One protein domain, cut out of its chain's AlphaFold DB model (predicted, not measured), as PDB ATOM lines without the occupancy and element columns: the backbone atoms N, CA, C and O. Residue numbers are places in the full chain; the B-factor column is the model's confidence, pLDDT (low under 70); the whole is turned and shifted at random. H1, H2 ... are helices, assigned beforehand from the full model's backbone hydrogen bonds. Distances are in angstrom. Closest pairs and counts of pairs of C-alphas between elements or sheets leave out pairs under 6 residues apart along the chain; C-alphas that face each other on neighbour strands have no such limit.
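What this domain is: This is residues 64 to 226 of the 290 residues of a protein of Gregarina niphandrodes (UniProt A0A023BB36). A long hairpin of two helices, H3 and H4, runs through the middle; two shorter helical hairpins pack on opposite sides of the half away from its turn, H1 with H2 on one side and H5 with H6, through H5, on the other. The turn of the long hairpin, residues 133 to 137, sticks out past both, and the short H7 lies at the far edge beside H6. The printed part has 163 residues with seven named helices, H1 to H7 in chain order, and no named strand; its class is all helix. It is only just compact, close to loose, with a radius of gyration of the C-alphas of 17.8 A, and only just flat, spanning 61 by 41 by 20 A.

Where its parts are: H1, residues 64 to 77, begins at C-alpha 64 (304.176, 37.168, 11.936) and is 20.2 A long. H2 is residues 81 to 93. H3, residues 105 to 132, is 40.5 A long. H4, residues 138 to 171, is the longest at 46.6 A and begins at C-alpha 138 (299.960, 32.245, 60.850). H5, residues 180 to 195, is 22.5 A long. H6 is residues 199 to 210. H7, residues 217 to 225, ends at C-alpha 225 (276.872, 37.261, 36.500).

How they stand to each other: H1 to H5 form an up and down bundle, each helix running against the one before it. H3 is the hub, touching H1, H2, H4 and H5. H3 and H4 are a hairpin at a shallow tilt of 17 degrees, with closest C-alphas those of Gln 123 and Glu 149, 5.2 A apart. H2 touches H3 at residues 108 to 115 alone; the closest C-alphas, of Tyr 81 and Ala 115, are 4.9 A apart. H1 and H2 are a hairpin, with closest C-alphas those of Ala 72 and Ala 84, 4.2 A apart. H5 touches H4 at residues 156 to 171 alone; the closest C-alphas, of Cys 160 and Met 192, are 5.1 A apart. H5 and H6 are a hairpin at 12 degrees, a shallow tilt, with the C-alphas of Gly 190 and Ala 202 closest at 3.9 A. H7 and H6 only just touch, with 3 pairs of C-alphas within 8 A, at a steep tilt of 51 degrees. H1 and H4 are apart, for instance. In H1 to H7 every O i to N i+4 pair is within hydrogen-bond range.

The domain as a whole: The C-alphas farthest apart, of Ser 100 and Glu 136, are 61.2 A apart. The printed part has no cut. The link from H2 to H3, of 11 residues, is long. The mean pLDDT of the printed part is 73.7; residues under 70 include 95 to 107, 126 to 142 and 212 to 226.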
ATOM      1  N   TYR A  64     303.876  36.829  10.531       71.00
ATOM      2  CA  TYR A  64     304.176  37.168  11.936       71.00
ATOM      3  C   TYR A  64     302.956  37.015  12.857       71.00
ATOM      4  O   TYR A  64     303.092  36.564  13.995       71.00
ATOM      5  N   ARG A  65     301.750  37.310  12.361       74.56
ATOM      6  CA  ARG A  65     300.492  37.108  13.097       74.56
ATOM      7  C   ARG A  65     300.280  35.641  13.485       74.56
ATOM      8  O   ARG A  65     300.034  35.347  14.653       74.56
ATOM      9  N   GLU A  66     300.391  34.725  12.526       74.06
ATOM     10  CA  GLU A  66     300.193  33.288  12.756       74.06
ATOM     11  C   GLU A  66     301.235  32.720  13.719       74.06
ATOM     12  O   GLU A  66     300.907  31.909  14.590       74.06
ATOM     13  N   TYR A  67     302.474  33.208  13.632       77.81
ATOM     14  CA  TYR A  67     303.522  32.858  14.581       77.81
ATOM     15  C   TYR A  67     303.166  33.241  16.021       77.81
ATOM     16  O   TYR A  67     303.285  32.417  16.933       77.81
ATOM     17  N   TRP A  68     302.697  34.469  16.243       81.31
ATOM     18  CA  TRP A  68     302.307  34.911  17.580       81.31
ATOM     19  C   TRP A  68     301.092  34.139  18.106       81.31
ATOM     20  O   TRP A  68     301.073  33.753  19.274       81.31
ATOM     21  N   ILE A  69     300.124  33.812  17.245       78.50
ATOM     22  CA  ILE A  69     298.989  32.945  17.602       78.50
ATOM     23  C   ILE A  69     299.475  31.545  18.001       78.50
ATOM     24  O   ILE A  69     299.004  30.980  18.991       78.50
ATOM     25  N   TYR A  70     300.431  30.979  17.265       77.19
ATOM     26  CA  TYR A  70     301.031  29.690  17.593       77.19
ATOM     27  C   TYR A  70     301.748  29.722  18.951       77.19
ATOM     28  O   TYR A  70     301.505  28.861  19.801       77.19
ATOM     29  N   LYS A  71     302.561  30.754  19.210       78.25
ATOM     30  CA  LYS A  71     303.217  30.961  20.511       78.25
ATOM     31  C   LYS A  71     302.211  31.123  21.647       78.25
ATOM     32  O   LYS A  71     302.406  30.522  22.701       78.25
ATOM     33  N   ALA A  72     301.114  31.845  21.420       75.88
ATOM     34  CA  ALA A  72     300.035  31.978  22.394       75.88
ATOM     35  C   ALA A  72     299.401  30.620  22.730       75.88
ATOM     36  O   ALA A  72     299.227  30.301  23.904       75.88
ATOM     37  N   LYS A  73     299.119  29.780  21.723       76.38
ATOM     38  CA  LYS A  73     298.577  28.425  21.935       76.38
ATOM     39  C   LYS A  73     299.525  27.555  22.764       76.38
ATOM     40  O   LYS A  73     299.071  26.903  23.699       76.38
ATOM     41  N   ILE A  74     300.827  27.576  22.462       75.12
ATOM     42  CA  ILE A  74     301.832  26.857  23.263       75.12
ATOM     43  C   ILE A  74     301.842  27.378  24.697       75.12
ATOM     44  O   ILE A  74     301.808  26.585  25.629       75.12
ATOM     45  N   ALA A  75     301.868  28.697  24.888       72.69
ATOM     46  CA  ALA A  75     301.897  29.297  26.216       72.69
ATOM     47  C   ALA A  75     300.669  28.899  27.054       72.69
ATOM     48  O   ALA A  75     300.835  28.537  28.213       72.69
ATOM     49  N   VAL A  76     299.470  28.849  26.458       70.69
ATOM     50  CA  VAL A  76     298.261  28.329  27.124       70.69
ATOM     51  C   VAL A  76     298.399  26.853  27.497       70.69
ATOM     52  O   VAL A  76     298.027  26.471  28.604       70.69
ATOM     53  N   LEU A  77     298.912  26.012  26.593       71.69
ATOM     54  CA  LEU A  77     299.114  24.581  26.862       71.69
ATOM     55  C   LEU A  77     300.177  24.328  27.936       71.69
ATOM     56  O   LEU A  77     300.118  23.310  28.613       71.69
ATOM     57  N   SER A  78     301.129  25.247  28.093       69.25
ATOM     58  CA  SER A  78     302.161  25.216  29.133       69.25
ATOM     59  C   SER A  78     301.794  26.018  30.385       69.25
ATOM     60  O   SER A  78     302.679  26.284  31.188       69.25
ATOM     61  N   GLU A  79     300.540  26.464  30.525       73.81
ATOM     62  CA  GLU A  79     300.053  27.228  31.689       73.81
ATOM     63  C   GLU A  79     300.796  28.561  31.940       73.81
ATOM     64  O   GLU A  79     300.737  29.149  33.017       73.81
ATOM     65  N   ARG A  80     301.466  29.099  30.912       74.69
ATOM     66  CA  ARG A  80     302.161  30.397  30.930       74.69
ATOM     67  C   ARG A  80     301.221  31.496  30.448       74.69
ATOM     68  O   ARG A  80     301.360  32.043  29.354       74.69
ATOM     69  N   TYR A  81     300.210  31.778  31.257       76.75
ATOM     70  CA  TYR A  81     299.061  32.591  30.862       76.75
ATOM     71  C   TYR A  81     299.385  34.070  30.594       76.75
ATOM     72  O   TYR A  81     298.882  34.626  29.620       76.75
ATOM     73  N   GLU A  82     300.260  34.698  31.387       77.56
ATOM     74  CA  GLU A  82     300.692  36.083  31.129       77.56
ATOM     75  C   GLU A  82     301.411  36.200  29.772       77.56
ATOM     76  O   GLU A  82     301.112  37.095  28.978       77.56
ATOM     77  N   GLU A  83     302.297  35.249  29.451       79.62
ATOM     78  CA  GLU A  83     302.958  35.186  28.142       79.62
ATOM     79  C   GLU A  83     301.958  34.958  27.005       79.62
ATOM     80  O   GLU A  83     302.060  35.589  25.954       79.62
ATOM     81  N   ALA A  84     300.971  34.076  27.206       78.69
ATOM     82  CA  ALA A  84     299.937  33.820  26.210       78.69
ATOM     83  C   ALA A  84     299.201  35.107  25.822       78.69
ATOM     84  O   ALA A  84     299.011  35.367  24.634       78.69
ATOM     85  N   VAL A  85     298.850  35.937  26.808       82.44
ATOM     86  CA  VAL A  85     298.186  37.227  26.583       82.44
ATOM     87  C   VAL A  85     299.113  38.208  25.862       82.44
ATOM     88  O   VAL A  85     298.670  38.880  24.934       82.44
ATOM     89  N   GLN A  86     300.407  38.249  26.194       84.94
ATOM     90  CA  GLN A  86     301.374  39.082  25.465       84.94
ATOM     91  C   GLN A  86     301.533  38.661  23.999       84.94
ATOM     92  O   GLN A  86     301.569  39.512  23.110       84.94
ATOM     93  N   TYR A  87     301.600  37.358  23.717       83.06
ATOM     94  CA  TYR A  87     301.628  36.866  22.340       83.06
ATOM     95  C   TYR A  87     300.317  37.182  21.611       83.06
ATOM     96  O   TYR A  87     300.346  37.598  20.453       83.06
ATOM     97  N   CYS A  88     299.170  37.074  22.291       82.88
ATOM     98  CA  CYS A  88     297.889  37.522  21.750       82.88
ATOM     99  C   CYS A  88     297.880  39.029  21.442       82.88
ATOM    100  O   CYS A  88     297.359  39.416  20.398       82.88
ATOM    101  N   LYS A  89     298.504  39.863  22.282       84.56
ATOM    102  CA  LYS A  89     298.656  41.305  22.044       84.56
ATOM    103  C   LYS A  89     299.442  41.588  20.771       84.56
ATOM    104  O   LYS A  89     298.914  42.242  19.875       84.56
ATOM    105  N   LYS A  90     300.624  40.985  20.623       84.62
ATOM    106  CA  LYS A  90     301.436  41.108  19.399       84.62
ATOM    107  C   LYS A  90     300.679  40.633  18.158       84.62
ATOM    108  O   LYS A  90     300.689  41.287  17.126       84.62
ATOM    109  N   ALA A  91     299.964  39.512  18.255       81.62
ATOM    110  CA  ALA A  91     299.131  39.033  17.154       81.62
ATOM    111  C   ALA A  91     297.992  40.012  16.802       81.62
ATOM    112  O   ALA A  91     297.669  40.175  15.624       81.62
ATOM    113  N   SER A  92     297.393  40.667  17.803       79.81
ATOM    114  CA  SER A  92     296.328  41.654  17.594       79.81
ATOM    115  C   SER A  92     296.831  42.915  16.886       79.81
ATOM    116  O   SER A  92     296.148  43.405  15.994       79.81
ATOM    117  N   GLU A  93     298.053  43.369  17.183       80.75
ATOM    118  CA  GLU A  93     298.703  44.515  16.520       80.75
ATOM    119  C   GLU A  93     298.933  44.268  15.017       80.75
ATOM    120  O   GLU A  93     298.927  45.200  14.217       80.75
ATOM    121  N   HIS A  94     299.085  43.002  14.618       73.69
ATOM    122  CA  HIS A  94     299.248  42.585  13.223       73.69
ATOM    123  C   HIS A  94     297.938  42.172  12.535       73.69
ATOM    124  O   HIS A  94     297.963  41.709  11.395       73.69
ATOM    125  N   THR A  95     296.788  42.286  13.201       68.44
ATOM    126  CA  THR A  95     295.506  41.907  12.602       68.44
ATOM    127  C   THR A  95     294.953  43.078  11.793       68.44
ATOM    128  O   THR A  95     294.538  44.087  12.357       68.44
ATOM    129  N   ARG A  96     294.938  42.951  10.458       57.38
ATOM    130  CA  ARG A  96     294.193  43.881   9.598       57.38
ATOM    131  C   ARG A  96     292.696  43.720   9.883       57.38
ATOM    132  O   ARG A  96     292.194  42.615  10.060       57.38
ATOM    133  N   GLN A  97     292.011  44.853  10.001       55.06
ATOM    134  CA  GLN A  97     290.711  45.077  10.653       55.06
ATOM    135  C   GLN A  97     289.475  44.446   9.967       55.06
ATOM    136  O   GLN A  97     288.354  44.886  10.205       55.06
ATOM    137  N   SER A  98     289.649  43.421   9.129       52.66
ATOM    138  CA  SER A  98     288.558  42.793   8.376       52.66
ATOM    139  C   SER A  98     287.972  41.567   9.090       52.66
ATOM    140  O   SER A  98     288.693  40.643   9.478       52.66
ATOM    141  N   GLU A  99     286.640  41.512   9.186       53.94
ATOM    142  CA  GLU A  99     285.866  40.368   9.693       53.94
ATOM    143  C   GLU A  99     286.131  39.068   8.895       53.94
ATOM    144  O   GLU A  99     286.092  37.976   9.464       53.94
ATOM    145  N   SER A 100     286.492  39.161   7.605       51.66
ATOM    146  CA  SER A 100     286.773  37.991   6.749       51.66
ATOM    147  C   SER A 100     288.102  37.288   7.061       51.66
ATOM    148  O   SER A 100     288.253  36.094   6.781       51.66
ATOM    149  N   GLU A 101     289.049  37.998   7.678       55.34
ATOM    150  CA  GLU A 101     290.391  37.493   8.002       55.34
ATOM    151  C   GLU A 101     290.496  37.015   9.456       55.34
ATOM    152  O   GLU A 101     291.401  36.259   9.817       55.34
ATOM    153  N   ASN A 102     289.540  37.388  10.311       61.72
ATOM    154  CA  ASN A 102     289.651  37.181  11.749       61.72
ATOM    155  C   ASN A 102     289.083  35.835  12.231       61.72
ATOM    156  O   ASN A 102     288.343  35.755  13.209       61.72
ATOM    157  N   LYS A 103     289.471  34.733  11.576       61.69
ATOM    158  CA  LYS A 103     289.096  33.363  11.995       61.69
ATOM    159  C   LYS A 103     289.640  32.984  13.380       61.69
ATOM    160  O   LYS A 103     289.143  32.052  14.014       61.69
ATOM    161  N   ASP A 104     290.627  33.729  13.872       65.50
ATOM    162  CA  ASP A 104     291.357  33.420  15.099       65.50
ATOM    163  C   ASP A 104     290.841  34.143  16.348       65.50
ATOM    164  O   ASP A 104     291.385  33.908  17.431       65.50
ATOM    165  N   TYR A 105     289.762  34.940  16.258       69.06
ATOM    166  CA  TYR A 105     289.149  35.585  17.433       69.06
ATOM    167  C   TYR A 105     288.824  34.573  18.539       69.06
ATOM    168  O   TYR A 105     289.014  34.851  19.720       69.06
ATOM    169  N   LYS A 106     288.429  33.348  18.162       69.75
ATOM    170  CA  LYS A 106     288.181  32.244  19.100       69.75
ATOM    171  C   LYS A 106     289.424  31.877  19.905       69.75
ATOM    172  O   LYS A 106     289.298  31.524  21.074       69.75
ATOM    173  N   THR A 107     290.611  31.952  19.301       69.31
ATOM    174  CA  THR A 107     291.875  31.719  20.010       69.31
ATOM    175  C   THR A 107     292.130  32.845  21.005       69.31
ATOM    176  O   THR A 107     292.406  32.550  22.161       69.31
ATOM    177  N   PHE A 108     291.969  34.112  20.604       72.12
ATOM    178  CA  PHE A 108     292.130  35.252  21.518       72.12
ATOM    179  C   PHE A 108     291.173  35.163  22.709       72.12
ATOM    180  O   PHE A 108     291.616  35.218  23.854       72.12
ATOM    181  N   VAL A 109     289.887  34.921  22.439       73.31
ATOM    182  CA  VAL A 109     288.852  34.803  23.471       73.31
ATOM    183  C   VAL A 109     289.175  33.681  24.452       73.31
ATOM    184  O   VAL A 109     289.188  33.908  25.657       73.31
ATOM    185  N   ARG A 110     289.497  32.482  23.952       74.25
ATOM    186  CA  ARG A 110     289.805  31.325  24.807       74.25
ATOM    187  C   ARG A 110     291.071  31.524  25.634       74.25
ATOM    188  O   ARG A 110     291.085  31.134  26.796       74.25
ATOM    189  N   SER A 111     292.124  32.092  25.047       74.75
ATOM    190  CA  SER A 111     293.392  32.311  25.746       74.75
ATOM    191  C   SER A 111     293.248  33.339  26.868       74.75
ATOM    192  O   SER A 111     293.709  33.081  27.978       74.75
ATOM    193  N   ILE A 112     292.577  34.466  26.601       74.31
ATOM    194  CA  ILE A 112     292.356  35.535  27.589       74.31
ATOM    195  C   ILE A 112     291.413  35.056  28.701       74.31
ATOM    196  O   ILE A 112     291.738  35.201  29.878       74.31
ATOM    197  N   ASP A 113     290.283  34.436  28.349       74.38
ATOM    198  CA  ASP A 113     289.318  33.923  29.331       74.38
ATOM    199  C   ASP A 113     289.947  32.866  30.250       74.38
ATOM    200  O   ASP A 113     289.804  32.927  31.473       74.38
ATOM    201  N   ARG A 114     290.711  31.923  29.679       76.12
ATOM    202  CA  ARG A 114     291.400  30.889  30.461       76.12
ATOM    203  C   ARG A 114     292.451  31.487  31.397       76.12
ATOM    204  O   ARG A 114     292.505  31.087  32.554       76.12
ATOM    205  N   ALA A 115     293.237  32.453  30.921       71.75
ATOM    206  CA  ALA A 115     294.228  33.151  31.736       71.75
ATOM    207  C   ALA A 115     293.590  33.855  32.943       71.75
ATOM    208  O   ALA A 115     294.047  33.693  34.074       71.75
ATOM    209  N   ALA A 116     292.505  34.603  32.713       67.31
ATOM    210  CA  ALA A 116     291.817  35.341  33.767       67.31
ATOM    211  C   ALA A 116     291.163  34.409  34.803       67.31
ATOM    212  O   ALA A 116     291.274  34.646  36.008       67.31
ATOM    213  N   LYS A 117     290.523  33.319  34.357       75.69
ATOM    214  CA  LYS A 117     289.910  32.326  35.255       75.69
ATOM    215  C   LYS A 117     290.935  31.630  36.142       75.69
ATOM    216  O   LYS A 117     290.675  31.472  37.333       75.69
ATOM    217  N   GLU A 118     292.085  31.256  35.590       77.69
ATOM    218  CA  GLU A 118     293.129  30.576  36.358       77.69
ATOM    219  C   GLU A 118     293.753  31.496  37.415       77.69
ATOM    220  O   GLU A 118     293.862  31.117  38.577       77.69
ATOM    221  N   LEU A 119     294.075  32.745  37.061       71.56
ATOM    222  CA  LEU A 119     294.618  33.714  38.023       71.56
ATOM    223  C   LEU A 119     293.622  34.031  39.147       71.56
ATOM    224  O   LEU A 119     294.000  34.119  40.315       71.56
ATOM    225  N   ARG A 120     292.327  34.121  38.821       70.19
ATOM    226  CA  ARG A 120     291.271  34.269  39.828       70.19
ATOM    227  C   ARG A 120     291.156  33.036  40.730       70.19
ATOM    228  O   ARG A 120     290.939  33.169  41.934       70.19
ATOM    229  N   PHE A 121     291.305  31.836  40.177       74.06
ATOM    230  CA  PHE A 121     291.322  30.603  40.961       74.06
ATOM    231  C   PHE A 121     292.515  30.554  41.924       74.06
ATOM    232  O   PHE A 121     292.330  30.238  43.101       74.06
ATOM    233  N   GLN A 122     293.706  30.950  41.471       72.25
ATOM    234  CA  GLN A 122     294.900  31.069  42.314       72.25
ATOM    235  C   GLN A 122     294.698  32.076  43.454       72.25
ATOM    236  O   GLN A 122     295.016  31.767  44.602       72.25
ATOM    237  N   GLN A 123     294.084  33.230  43.174       67.31
ATOM    238  CA  GLN A 123     293.724  34.214  44.200       67.31
ATOM    239  C   GLN A 123     292.774  33.612  45.254       67.31
ATOM    240  O   GLN A 123     293.004  33.749  46.457       67.31
ATOM    241  N   HIS A 124     291.735  32.884  44.826       70.12
ATOM    242  CA  HIS A 124     290.810  32.217  45.747       70.12
ATOM    243  C   HIS A 124     291.484  31.118  46.579       70.12
ATOM    244  O   HIS A 124     291.184  30.997  47.769       70.12
ATOM    245  N   GLN A 125     292.403  30.340  45.998       70.50
ATOM    246  CA  GLN A 125     293.185  29.360  46.752       70.50
ATOM    247  C   GLN A 125     294.087  30.022  47.795       70.50
ATOM    248  O   GLN A 125     294.110  29.567  48.940       70.50
ATOM    249  N   ALA A 126     294.792  31.100  47.435       67.69
ATOM    250  CA  ALA A 126     295.652  31.838  48.359       67.69
ATOM    251  C   ALA A 126     294.847  32.400  49.545       67.69
ATOM    252  O   ALA A 126     295.213  32.193  50.706       67.69
ATOM    253  N   HIS A 127     293.682  32.994  49.268       65.81
ATOM    254  CA  HIS A 127     292.767  33.494  50.294       65.81
ATOM    255  C   HIS A 127     292.196  32.368  51.185       65.81
ATOM    256  O   HIS A 127     292.137  32.485  52.413       65.81
ATOM    257  N   ALA A 128     291.790  31.233  50.604       66.81
ATOM    258  CA  ALA A 128     291.300  30.080  51.367       66.81
ATOM    259  C   ALA A 128     292.398  29.459  52.252       66.81
ATOM    260  O   ALA A 128     292.143  29.088  53.403       66.81
ATOM    261  N   PHE A 129     293.633  29.393  51.750       66.56
ATOM    262  CA  PHE A 129     294.795  28.928  52.505       66.56
ATOM    263  C   PHE A 129     295.106  29.851  53.691       66.56
ATOM    264  O   PHE A 129     295.327  29.368  54.801       66.56
ATOM    265  N   ARG A 130     295.020  31.174  53.493       66.88
ATOM    266  CA  ARG A 130     295.123  32.176  54.567       66.88
ATOM    267  C   ARG A 130     294.059  31.978  55.651       66.88
ATOM    268  O   ARG A 130     294.365  32.078  56.832       66.88
ATOM    269  N   THR A 131     292.821  31.679  55.257       65.25
ATOM    270  CA  THR A 131     291.673  31.599  56.182       65.25
ATOM    271  C   THR A 131     291.629  30.287  56.985       65.25
ATOM    272  O   THR A 131     291.003  30.234  58.039       65.25
ATOM    273  N   SER A 132     292.275  29.215  56.509       61.78
ATOM    274  CA  SER A 132     292.141  27.858  57.071       61.78
ATOM    275  C   SER A 132     293.238  27.427  58.059       61.78
ATOM    276  O   SER A 132     293.117  26.350  58.642       61.78
ATOM    277  N   ARG A 133     294.294  28.226  58.296       56.97
ATOM    278  CA  ARG A 133     295.408  27.863  59.202       56.97
ATOM    279  C   ARG A 133     295.437  28.669  60.508       56.97
ATOM    280  O   ARG A 133     295.142  29.858  60.523       56.97
ATOM    281  N   SER A 134     295.790  27.991  61.609       50.84
ATOM    282  CA  SER A 134     295.743  28.507  62.985       50.84
ATOM    283  C   SER A 134     296.826  29.549  63.302       50.84
ATOM    284  O   SER A 134     297.931  29.525  62.756       50.84
ATOM    285  N   VAL A 135     296.482  30.434  64.244       53.22
ATOM    286  CA  VAL A 135     297.156  31.690  64.629       53.22
ATOM    287  C   VAL A 135     298.654  31.547  64.958       53.22
ATOM    288  O   VAL A 135     299.414  32.480  64.737       53.22
ATOM    289  N   GLU A 136     299.126  30.380  65.396       48.94
ATOM    290  CA  GLU A 136     300.510  30.204  65.880       48.94
ATOM    291  C   GLU A 136     301.536  29.891  64.774       48.94
ATOM    292  O   GLU A 136     302.724  30.153  64.938       48.94
ATOM    293  N   THR A 137     301.096  29.405  63.606       52.50
ATOM    294  CA  THR A 137     301.933  29.342  62.382       52.50
ATOM    295  C   THR A 137     301.599  30.474  61.400       52.50
ATOM    296  O   THR A 137     302.207  30.591  60.332       52.50
ATOM    297  N   ALA A 138     300.634  31.328  61.758       53.81
ATOM    298  CA  ALA A 138     299.960  32.245  60.850       53.81
ATOM    299  C   ALA A 138     300.790  33.460  60.430       53.81
ATOM    300  O   ALA A 138     300.503  34.021  59.383       53.81
ATOM    301  N   GLU A 139     301.823  33.885  61.158       62.38
ATOM    302  CA  GLU A 139     302.533  35.119  60.777       62.38
ATOM    303  C   GLU A 139     303.484  34.940  59.586       62.38
ATOM    304  O   GLU A 139     303.537  35.783  58.690       62.38
ATOM    305  N   ALA A 140     304.256  33.850  59.548       63.09
ATOM    306  CA  ALA A 140     305.164  33.577  58.431       63.09
ATOM    307  C   ALA A 140     304.400  33.041  57.209       63.09
ATOM    308  O   ALA A 140     304.634  33.476  56.081       63.09
ATOM    309  N   PHE A 141     303.442  32.135  57.430       66.00
ATOM    310  CA  PHE A 141     302.605  31.598  56.355       66.00
ATOM    311  C   PHE A 141     301.530  32.583  55.891       66.00
ATOM    312  O   PHE A 141     301.204  32.582  54.711       66.00
ATOM    313  N   GLY A 142     301.019  33.443  56.773       67.06
ATOM    314  CA  GLY A 142     300.074  34.506  56.430       67.06
ATOM    315  C   GLY A 142     300.721  35.580  55.572       67.06
ATOM    316  O   GLY A 142     300.141  35.932  54.553       67.06
ATOM    317  N   ARG A 143     301.960  35.994  55.882       74.31
ATOM    318  CA  ARG A 143     302.735  36.884  54.999       74.31
ATOM    319  C   ARG A 143     302.998  36.258  53.630       74.31
ATOM    320  O   ARG A 143     302.856  36.929  52.618       74.31
ATOM    321  N   LYS A 144     303.331  34.963  53.573       76.94
ATOM    322  CA  LYS A 144     303.505  34.257  52.292       76.94
ATOM    323  C   LYS A 144     302.188  34.125  51.516       76.94
ATOM    324  O   LYS A 144     302.189  34.251  50.299       76.94
ATOM    325  N   ALA A 145     301.074  33.870  52.200       72.50
ATOM    326  CA  ALA A 145     299.757  33.793  51.573       72.50
ATOM    327  C   ALA A 145     299.295  35.161  51.052       72.50
ATOM    328  O   ALA A 145     298.767  35.229  49.951       72.50
ATOM    329  N   GLU A 146     299.550  36.233  51.802       77.19
ATOM    330  CA  GLU A 146     299.298  37.617  51.392       77.19
ATOM    331  C   GLU A 146     300.135  37.994  50.167       77.19
ATOM    332  O   GLU A 146     299.588  38.485  49.189       77.19
ATOM    333  N   GLN A 147     301.427  37.651  50.150       82.00
ATOM    334  CA  GLN A 147     302.276  37.838  48.970       82.00
ATOM    335  C   GLN A 147     301.738  37.094  47.742       82.00
ATOM    336  O   GLN A 147     301.667  37.675  46.664       82.00
ATOM    337  N   LEU A 148     301.322  35.832  47.897       75.75
ATOM    338  CA  LEU A 148     300.739  35.050  46.800       75.75
ATOM    339  C   LEU A 148     299.399  35.626  46.325       75.75
ATOM    340  O   LEU A 148     299.121  35.631  45.129       75.75
ATOM    341  N   GLU A 149     298.572  36.121  47.245       75.56
ATOM    342  CA  GLU A 149     297.303  36.780  46.935       75.56
ATOM    343  C   GLU A 149     297.536  38.093  46.171       75.56
ATOM    344  O   GLU A 149     296.917  38.313  45.130       75.56
ATOM    345  N   GLU A 150     298.483  38.921  46.616       81.12
ATOM    346  CA  GLU A 150     298.883  40.159  45.941       81.12
ATOM    347  C   GLU A 150     299.527  39.902  44.573       81.12
ATOM    348  O   GLU A 150     299.315  40.662  43.627       81.12
ATOM    349  N   GLU A 151     300.346  38.859  44.441       80.00
ATOM    350  CA  GLU A 151     300.930  38.444  43.163       80.00
ATOM    351  C   GLU A 151     299.850  37.974  42.187       80.00
ATOM    352  O   GLU A 151     299.819  38.449  41.049       80.00
ATOM    353  N   ALA A 152     298.921  37.126  42.639       74.19
ATOM    354  CA  ALA A 152     297.794  36.670  41.830       74.19
ATOM    355  C   ALA A 152     296.881  37.839  41.426       74.19
ATOM    356  O   ALA A 152     296.483  37.935  40.266       74.19
ATOM    357  N   GLN A 153     296.604  38.771  42.342       81.31
ATOM    358  CA  GLN A 153     295.793  39.957  42.063       81.31
ATOM    359  C   GLN A 153     296.480  40.895  41.061       81.31
ATOM    360  O   GLN A 153     295.839  41.369  40.120       81.31
ATOM    361  N   ARG A 154     297.790  41.137  41.206       85.69
ATOM    362  CA  ARG A 154     298.570  41.916  40.230       85.69
ATOM    363  C   ARG A 154     298.608  41.230  38.867       85.69
ATOM    364  O   ARG A 154     298.441  41.903  37.849       85.69
ATOM    365  N   GLY A 155     298.791  39.911  38.832       77.94
ATOM    366  CA  GLY A 155     298.733  39.115  37.608       77.94
ATOM    367  C   GLY A 155     297.372  39.225  36.920       77.94
ATOM    368  O   GLY A 155     297.304  39.574  35.741       77.94
ATOM    369  N   LEU A 156     296.284  39.026  37.673       82.44
ATOM    370  CA  LEU A 156     294.909  39.151  37.182       82.44
ATOM    371  C   LEU A 156     294.656  40.543  36.601       82.44
ATOM    372  O   LEU A 156     294.137  40.658  35.492       82.44
ATOM    373  N   HIS A 157     295.078  41.592  37.308       87.69
ATOM    374  CA  HIS A 157     294.934  42.968  36.849       87.69
ATOM    375  C   HIS A 157     295.666  43.206  35.520       87.69
ATOM    376  O   HIS A 157     295.078  43.736  34.578       87.69
ATOM    377  N   ARG A 158     296.922  42.749  35.393       85.56
ATOM    378  CA  ARG A 158     297.707  42.873  34.148       85.56
ATOM    379  C   ARG A 158     297.077  42.119  32.979       85.56
ATOM    380  O   ARG A 158     297.026  42.654  31.868       85.56
ATOM    381  N   VAL A 159     296.591  40.900  33.222       84.56
ATOM    382  CA  VAL A 159     295.900  40.088  32.211       84.56
ATOM    383  C   VAL A 159     294.605  40.753  31.769       84.56
ATOM    384  O   VAL A 159     294.377  40.858  30.567       84.56
ATOM    385  N   CYS A 160     293.795  41.254  32.701       88.62
ATOM    386  CA  CYS A 160     292.536  41.915  32.367       88.62
ATOM    387  C   CYS A 160     292.772  43.213  31.589       88.62
ATOM    388  O   CYS A 160     292.122  43.429  30.573       88.62
ATOM    389  N   GLN A 161     293.741  44.042  31.995       91.06
ATOM    390  CA  GLN A 161     294.091  45.264  31.261       91.06
ATOM    391  C   GLN A 161     294.589  44.963  29.843       91.06
ATOM    392  O   GLN A 161     294.074  45.520  28.878       91.06
ATOM    393  N   SER A 162     295.533  44.028  29.700       87.06
ATOM    394  CA  SER A 162     296.045  43.627  28.382       87.06
ATOM    395  C   SER A 162     294.948  42.989  27.523       87.06
ATOM    396  O   SER A 162     294.876  43.224  26.319       87.06
ATOM    397  N   GLY A 163     294.066  42.201  28.143       86.12
ATOM    398  CA  GLY A 163     292.893  41.620  27.504       86.12
ATOM    399  C   GLY A 163     291.939  42.690  26.981       86.12
ATOM    400  O   GLY A 163     291.530  42.614  25.828       86.12
ATOM    401  N   LEU A 164     291.640  43.719  27.779       90.88
ATOM    402  CA  LEU A 164     290.811  44.855  27.364       90.88
ATOM    403  C   LEU A 164     291.423  45.618  26.186       90.88
ATOM    404  O   LEU A 164     290.699  45.957  25.255       90.88
ATOM    405  N   GLU A 165     292.737  45.850  26.180       89.75
ATOM    406  CA  GLU A 165     293.428  46.471  25.040       89.75
ATOM    407  C   GLU A 165     293.277  45.637  23.761       89.75
ATOM    408  O   GLU A 165     292.886  46.166  22.721       89.75
ATOM    409  N   ILE A 166     293.515  44.322  23.842       86.00
ATOM    410  CA  ILE A 166     293.338  43.396  22.712       86.00
ATOM    411  C   ILE A 166     291.893  43.430  22.215       86.00
ATOM    412  O   ILE A 166     291.651  43.536  21.014       86.00
ATOM    413  N   ILE A 167     290.928  43.337  23.131       87.81
ATOM    414  CA  ILE A 167     289.504  43.323  22.801       87.81
ATOM    415  C   ILE A 167     289.098  44.635  22.132       87.81
ATOM    416  O   ILE A 167     288.437  44.589  21.102       87.81
ATOM    417  N   ASN A 168     289.527  45.785  22.654       88.88
ATOM    418  CA  ASN A 168     289.248  47.091  22.058       88.88
ATOM    419  C   ASN A 168     289.858  47.221  20.657       88.88
ATOM    420  O   ASN A 168     289.178  47.671  19.736       88.88
ATOM    421  N   ASN A 169     291.098  46.761  20.470       84.19
ATOM    422  CA  ASN A 169     291.746  46.738  19.160       84.19
ATOM    423  C   ASN A 169     290.977  45.854  18.171       84.19
ATOM    424  O   ASN A 169     290.747  46.257  17.033       84.19
ATOM    425  N   LEU A 170     290.521  44.676  18.596       80.94
ATOM    426  CA  LEU A 170     289.725  43.792  17.747       80.94
ATOM    427  C   LEU A 170     288.344  44.397  17.452       80.94
ATOM    428  O   LEU A 170     287.930  44.417  16.300       80.94
ATOM    429  N   LEU A 171     287.654  44.946  18.453       82.19
ATOM    430  CA  LEU A 171     286.343  45.588  18.294       82.19
ATOM    431  C   LEU A 171     286.376  46.856  17.426       82.19
ATOM    432  O   LEU A 171     285.324  47.254  16.930       82.19
ATOM    433  N   SER A 172     287.549  47.473  17.237       80.25
ATOM    434  CA  SER A 172     287.741  48.584  16.295       80.25
ATOM    435  C   SER A 172     287.657  48.166  14.823       80.25
ATOM    436  O   SER A 172     287.570  49.030  13.956       80.25
ATOM    437  N   GLY A 173     287.694  46.861  14.536       71.81
ATOM    438  CA  GLY A 173     287.509  46.343  13.184       71.81
ATOM    439  C   GLY A 173     286.057  46.392  12.707       71.81
ATOM    440  O   GLY A 173     285.126  46.554  13.502       71.81
ATOM    441  N   ASP A 174     285.869  46.177  11.403       67.56
ATOM    442  CA  ASP A 174     284.563  46.180  10.730       67.56
ATOM    443  C   ASP A 174     283.785  44.888  11.011       67.56
ATOM    444  O   ASP A 174     283.480  44.100  10.119       67.56
ATOM    445  N   TYR A 175     283.473  44.645  12.281       70.38
ATOM    446  CA  TYR A 175     282.539  43.600  12.668       70.38
ATOM    447  C   TYR A 175     281.117  44.126  12.609       70.38
ATOM    448  O   TYR A 175     280.788  45.097  13.304       70.38
ATOM    449  N   SER A 176     280.247  43.419  11.886       71.69
ATOM    450  CA  SER A 176     278.810  43.685  11.963       71.69
ATOM    451  C   SER A 176     278.315  43.659  13.418       71.69
ATOM    452  O   SER A 176     278.768  42.854  14.236       71.69
ATOM    453  N   GLU A 177     277.353  44.520  13.766       70.12
ATOM    454  CA  GLU A 177     276.795  44.579  15.133       70.12
ATOM    455  C   GLU A 177     276.190  43.244  15.590       70.12
ATOM    456  O   GLU A 177     276.177  42.928  16.777       70.12
ATOM    457  N   LYS A 178     275.741  42.430  14.632       70.75
ATOM    458  CA  LYS A 178     275.146  41.108  14.864       70.75
ATOM    459  C   LYS A 178     276.160  39.964  14.813       70.75
ATOM    460  O   LYS A 178     275.785  38.808  15.018       70.75
ATOM    461  N   SER A 179     277.431  40.262  14.545       79.25
ATOM    462  CA  SER A 179     278.489  39.260  14.451       79.25
ATOM    463  C   SER A 179     278.625  38.476  15.756       79.25
ATOM    464  O   SER A 179     278.718  39.050  16.844       79.25
ATOM    465  N   GLU A 180     278.682  37.146  15.662       79.06
ATOM    466  CA  GLU A 180     279.010  36.276  16.800       79.06
ATOM    467  C   GLU A 180     280.372  36.650  17.405       79.06
ATOM    468  O   GLU A 180     280.535  36.627  18.624       79.06
ATOM    469  N   ALA A 181     281.332  37.061  16.569       78.19
ATOM    470  CA  ALA A 181     282.653  37.480  17.022       78.19
ATOM    471  C   ALA A 181     282.586  38.757  17.869       78.19
ATOM    472  O   ALA A 181     283.135  38.789  18.970       78.19
ATOM    473  N   ARG A 182     281.847  39.778  17.411       82.94
ATOM    474  CA  ARG A 182     281.642  41.027  18.161       82.94
ATOM    475  C   ARG A 182     280.960  40.772  19.503       82.94
ATOM    476  O   ARG A 182     281.413  41.289  20.520       82.94
ATOM    477  N   ARG A 183     279.921  39.929  19.522       83.88
ATOM    478  CA  ARG A 183     279.212  39.545  20.755       83.88
ATOM    479  C   ARG A 183     280.115  38.807  21.737       83.88
ATOM    480  O   ARG A 183     280.142  39.154  22.913       83.88
ATOM    481  N   ALA A 184     280.894  37.837  21.260       83.56
ATOM    482  CA  ALA A 184     281.848  37.111  22.097       83.56
ATOM    483  C   ALA A 184     282.921  38.044  22.683       83.56
ATOM    484  O   ALA A 184     283.247  37.940  23.864       83.56
ATOM    485  N   LEU A 185     283.435  38.984  21.883       86.94
ATOM    486  CA  LEU A 185     284.397  39.990  22.334       86.94
ATOM    487  C   LEU A 185     283.789  40.947  23.371       86.94
ATOM    488  O   LEU A 185     284.428  41.204  24.385       86.94
ATOM    489  N   LYS A 186     282.550  41.415  23.174       89.75
ATOM    490  CA  LYS A 186     281.821  42.256  24.141       89.75
ATOM    491  C   LYS A 186     281.512  41.522  25.449       89.75
ATOM    492  O   LYS A 186     281.730  42.072  26.523       89.75
ATOM    493  N   SER A 187     281.095  40.259  25.373       89.00
ATOM    494  CA  SER A 187     280.908  39.419  26.563       89.00
ATOM    495  C   SER A 187     282.218  39.254  27.336       89.00
ATOM    496  O   SER A 187     282.240  39.417  28.553       89.00
ATOM    497  N   LEU A 188     283.323  38.984  26.635       88.38
ATOM    498  CA  LEU A 188     284.637  38.868  27.259       88.38
ATOM    499  C   LEU A 188     285.108  40.201  27.857       88.38
ATOM    500  O   LEU A 188     285.712  40.210  28.925       88.38
ATOM    501  N   GLN A 189     284.808  41.324  27.200       90.69
ATOM    502  CA  GLN A 189     285.071  42.667  27.721       90.69
ATOM    503  C   GLN A 189     284.382  42.871  29.073       90.69
ATOM    504  O   GLN A 189     285.012  43.333  30.025       90.69
ATOM    505  N   GLY A 190     283.111  42.465  29.166       89.31
ATOM    506  CA  GLY A 190     282.351  42.493  30.411       89.31
ATOM    507  C   GLY A 190     282.990  41.634  31.500       89.31
ATOM    508  O   GLY A 190     283.177  42.104  32.622       89.31
ATOM    509  N   ASP A 191     283.425  40.417  31.158       86.19
ATOM    510  CA  ASP A 191     284.123  39.537  32.100       86.19
ATOM    511  C   ASP A 191     285.424  40.158  32.630       86.19
ATOM    512  O   ASP A 191     285.669  40.101  33.835       86.19
ATOM    513  N   MET A 192     286.228  40.801  31.774       89.69
ATOM    514  CA  MET A 192     287.452  41.490  32.205       89.69
ATOM    515  C   MET A 192     287.152  42.644  33.170       89.69
ATOM    516  O   MET A 192     287.809  42.758  34.204       89.69
ATOM    517  N   HIS A 193     286.145  43.477  32.878       88.56
ATOM    518  CA  HIS A 193     285.729  44.556  33.783       88.56
ATOM    519  C   HIS A 193     285.235  44.020  35.128       88.56
ATOM    520  O   HIS A 193     285.607  44.546  36.176       88.56
ATOM    521  N   ARG A 194     284.475  42.923  35.115       87.44
ATOM    522  CA  ARG A 194     284.013  42.266  36.336       87.44
ATOM    523  C   ARG A 194     285.169  41.711  37.166       87.44
ATOM    524  O   ARG A 194     285.172  41.863  38.382       87.44
ATOM    525  N   TYR A 195     286.169  41.087  36.540       84.75
ATOM    526  CA  TYR A 195     287.364  40.622  37.256       84.75
ATOM    527  C   TYR A 195     288.178  41.772  37.861       84.75
ATOM    528  O   TYR A 195     288.806  41.585  38.900       84.75
ATOM    529  N   LEU A 196     288.127  42.961  37.257       86.44
ATOM    530  CA  LEU A 196     288.705  44.190  37.808       86.44
ATOM    531  C   LEU A 196     287.832  44.851  38.893       86.44
ATOM    532  O   LEU A 196     288.285  45.798  39.530       86.44
ATOM    533  N   GLY A 197     286.607  44.365  39.124       86.25
ATOM    534  CA  GLY A 197     285.660  44.920  40.096       86.25
ATOM    535  C   GLY A 197     284.817  46.097  39.584       86.25
ATOM    536  O   GLY A 197     284.142  46.746  40.380       86.25
ATOM    537  N   ASP A 198     284.825  46.380  38.277       89.75
ATOM    538  CA  ASP A 198     284.011  47.432  37.654       89.75
ATOM    539  C   ASP A 198     282.692  46.859  37.107       89.75
ATOM    540  O   ASP A 198     282.518  46.631  35.906       89.75
ATOM    541  N   GLU A 199     281.747  46.606  38.014       87.56
ATOM    542  CA  GLU A 199     280.439  46.014  37.692       87.56
ATOM    543  C   GLU A 199     279.600  46.898  36.750       87.56
ATOM    544  O   GLU A 199     278.848  46.397  35.914       87.56
ATOM    545  N   ALA A 200     279.751  48.225  36.834       88.19
ATOM    546  CA  ALA A 200     279.017  49.154  35.980       88.19
ATOM    547  C   ALA A 200     279.512  49.098  34.526       88.19
ATOM    548  O   ALA A 200     278.705  49.103  33.593       88.19
ATOM    549  N   ALA A 201     280.830  49.033  34.307       88.81
ATOM    550  CA  ALA A 201     281.376  48.814  32.971       88.81
ATOM    551  C   ALA A 201     281.062  47.410  32.443       88.81
ATOM    552  O   ALA A 201     280.715  47.280  31.266       88.81
ATOM    553  N   ALA A 202     281.117  46.394  33.310       87.12
ATOM    554  CA  ALA A 202     280.783  45.023  32.948       87.12
ATOM    555  C   ALA A 202     279.348  44.910  32.417       87.12
ATOM    556  O   ALA A 202     279.144  44.397  31.316       87.12
ATOM    557  N   GLN A 203     278.373  45.472  33.141       87.38
ATOM    558  CA  GLN A 203     276.969  45.422  32.734       87.38
ATOM    559  C   GLN A 203     276.736  46.093  31.377       87.38
ATOM    560  O   GLN A 203     276.097  45.499  30.516       87.38
ATOM    561  N   ARG A 204     277.330  47.271  31.139       90.31
ATOM    562  CA  ARG A 204     277.235  47.949  29.834       90.31
ATOM    563  C   ARG A 204     277.754  47.076  28.691       90.31
ATOM    564  O   ARG A 204     277.143  47.024  27.633       90.31
ATOM    565  N   CYS A 205     278.861  46.367  28.906       89.12
ATOM    566  CA  CYS A 205     279.422  45.468  27.896       89.12
ATOM    567  C   CYS A 205     278.524  44.251  27.622       89.12
ATOM    568  O   CYS A 205     278.420  43.824  26.471       89.12
ATOM    569  N   TYR A 206     277.862  43.703  28.645       88.75
ATOM    570  CA  TYR A 206     276.887  42.624  28.463       88.75
ATOM    571  C   TYR A 206     275.618  43.108  27.754       88.75
ATOM    572  O   TYR A 206     275.134  42.425  26.854       88.75
ATOM    573  N   ASP A 207     275.123  44.297  28.094       86.88
ATOM    574  CA  ASP A 207     273.970  44.902  27.426       86.88
ATOM    575  C   ASP A 207     274.278  45.160  25.937       86.88
ATOM    576  O   ASP A 207     273.489  44.783  25.069       86.88
ATOM    577  N   ASP A 208     275.470  45.680  25.623       85.94
ATOM    578  CA  ASP A 208     275.970  45.831  24.249       85.94
ATOM    579  C   ASP A 208     276.059  44.485  23.507       85.94
ATOM    580  O   ASP A 208     275.756  44.404  22.315       85.94
ATOM    581  N   ALA A 209     276.488  43.414  24.188       85.00
ATOM    582  CA  ALA A 209     276.559  42.075  23.599       85.00
ATOM    583  C   ALA A 209     275.166  41.515  23.260       85.00
ATOM    584  O   ALA A 209     275.028  40.719  22.326       85.00
ATOM    585  N   LEU A 210     274.142  41.931  24.009       80.25
ATOM    586  CA  LEU A 210     272.753  41.503  23.859       80.25
ATOM    587  C   LEU A 210     271.940  42.377  22.900       80.25
ATOM    588  O   LEU A 210     270.960  41.887  22.347       80.25
ATOM    589  N   ALA A 211     272.345  43.625  22.652       72.12
ATOM    590  CA  ALA A 211     271.608  44.583  21.820       72.12
ATOM    591  C   ALA A 211     271.321  44.098  20.378       72.12
ATOM    592  O   ALA A 211     270.413  44.606  19.718       72.12
ATOM    593  N   GLY A 212     272.042  43.082  19.888       56.00
ATOM    594  CA  GLY A 212     271.801  42.448  18.585       56.00
ATOM    595  C   GLY A 212     270.690  41.387  18.557       56.00
ATOM    596  O   GLY A 212     270.304  40.959  17.467       56.00
ATOM    597  N   ASP A 213     270.173  40.971  19.715       54.00
ATOM    598  CA  ASP A 213     269.283  39.824  19.876       54.00
ATOM    599  C   ASP A 213     268.025  40.203  20.676       54.00
ATOM    600  O   ASP A 213     268.089  40.826  21.732       54.00
ATOM    601  N   LYS A 214     266.847  39.746  20.234       51.28
ATOM    602  CA  LYS A 214     265.618  39.763  21.056       51.28
ATOM    603  C   LYS A 214     265.678  38.672  22.141       51.28
ATOM    604  O   LYS A 214     264.733  37.901  22.300       51.28
ATOM    605  N   VAL A 215     266.810  38.533  22.827       50.97
ATOM    606  CA  VAL A 215     267.031  37.502  23.844       50.97
ATOM    607  C   VAL A 215     266.727  38.081  25.220       50.97
ATOM    608  O   VAL A 215     267.055  39.219  25.538       50.97
ATOM    609  N   ASN A 216     266.053  37.268  26.028       46.06
ATOM    610  CA  ASN A 216     265.603  37.593  27.372       46.06
ATOM    611  C   ASN A 216     266.823  37.895  28.271       46.06
ATOM    612  O   ASN A 216     267.501  36.976  28.740       46.06
ATOM    613  N   THR A 217     267.113  39.181  28.482       49.81
ATOM    614  CA  THR A 217     268.294  39.723  29.189       49.81
ATOM    615  C   THR A 217     268.523  39.092  30.567       49.81
ATOM    616  O   THR A 217     269.660  38.906  30.994       49.81
ATOM    617  N   HIS A 218     267.453  38.650  31.234       46.81
ATOM    618  CA  HIS A 218     267.516  37.977  32.533       46.81
ATOM    619  C   HIS A 218     268.262  36.630  32.531       46.81
ATOM    620  O   HIS A 218     268.949  36.326  33.505       46.81
ATOM    621  N   ALA A 219     268.163  35.821  31.469       46.16
ATOM    622  CA  ALA A 219     268.794  34.495  31.432       46.16
ATOM    623  C   ALA A 219     270.303  34.571  31.143       46.16
ATOM    624  O   ALA A 219     271.088  33.824  31.725       46.16
ATOM    625  N   PHE A 220     270.715  35.510  30.286       48.06
ATOM    626  CA  PHE A 220     272.124  35.755  29.971       48.06
ATOM    627  C   PHE A 220     272.871  36.347  31.169       48.06
ATOM    628  O   PHE A 220     273.931  35.849  31.552       48.06
ATOM    629  N   ASN A 221     272.261  37.334  31.832       49.78
ATOM    630  CA  ASN A 221     272.786  37.915  33.064       49.78
ATOM    631  C   ASN A 221     272.938  36.853  34.165       49.78
ATOM    632  O   ASN A 221     273.959  36.832  34.839       49.78
ATOM    633  N   ALA A 222     272.007  35.906  34.312       49.75
ATOM    634  CA  ALA A 222     272.149  34.823  35.291       49.75
ATOM    635  C   ALA A 222     273.310  33.855  34.977       49.75
ATOM    636  O   ALA A 222     274.011  33.429  35.894       49.75
ATOM    637  N   ALA A 223     273.551  33.531  33.703       51.44
ATOM    638  CA  ALA A 223     274.638  32.635  33.295       51.44
ATOM    639  C   ALA A 223     276.029  33.285  33.406       51.44
ATOM    640  O   ALA A 223     277.001  32.603  33.733       51.44
ATOM    641  N   HIS A 224     276.125  34.597  33.166       47.59
ATOM    642  CA  HIS A 224     277.400  35.315  33.170       47.59
ATOM    643  C   HIS A 224     277.696  36.034  34.488       47.59
ATOM    644  O   HIS A 224     278.841  35.987  34.925       47.59
ATOM    645  N   LEU A 225     276.706  36.595  35.192       49.06
ATOM    646  CA  LEU A 225     276.872  37.261  36.500       49.06
ATOM    647  C   LEU A 225     276.712  36.309  37.700       49.06
ATOM    648  O   LEU A 225     277.108  36.668  38.807       49.06
ATOM    649  N   GLY A 226     276.194  35.090  37.498       37.62
ATOM    650  CA  GLY A 226     275.800  34.143  38.556       37.62
ATOM    651  C   GLY A 226     276.906  33.562  39.450       37.62
ATOM    652  O   GLY A 226     276.607  32.741  40.310       37.62
TER     653      GLY A 226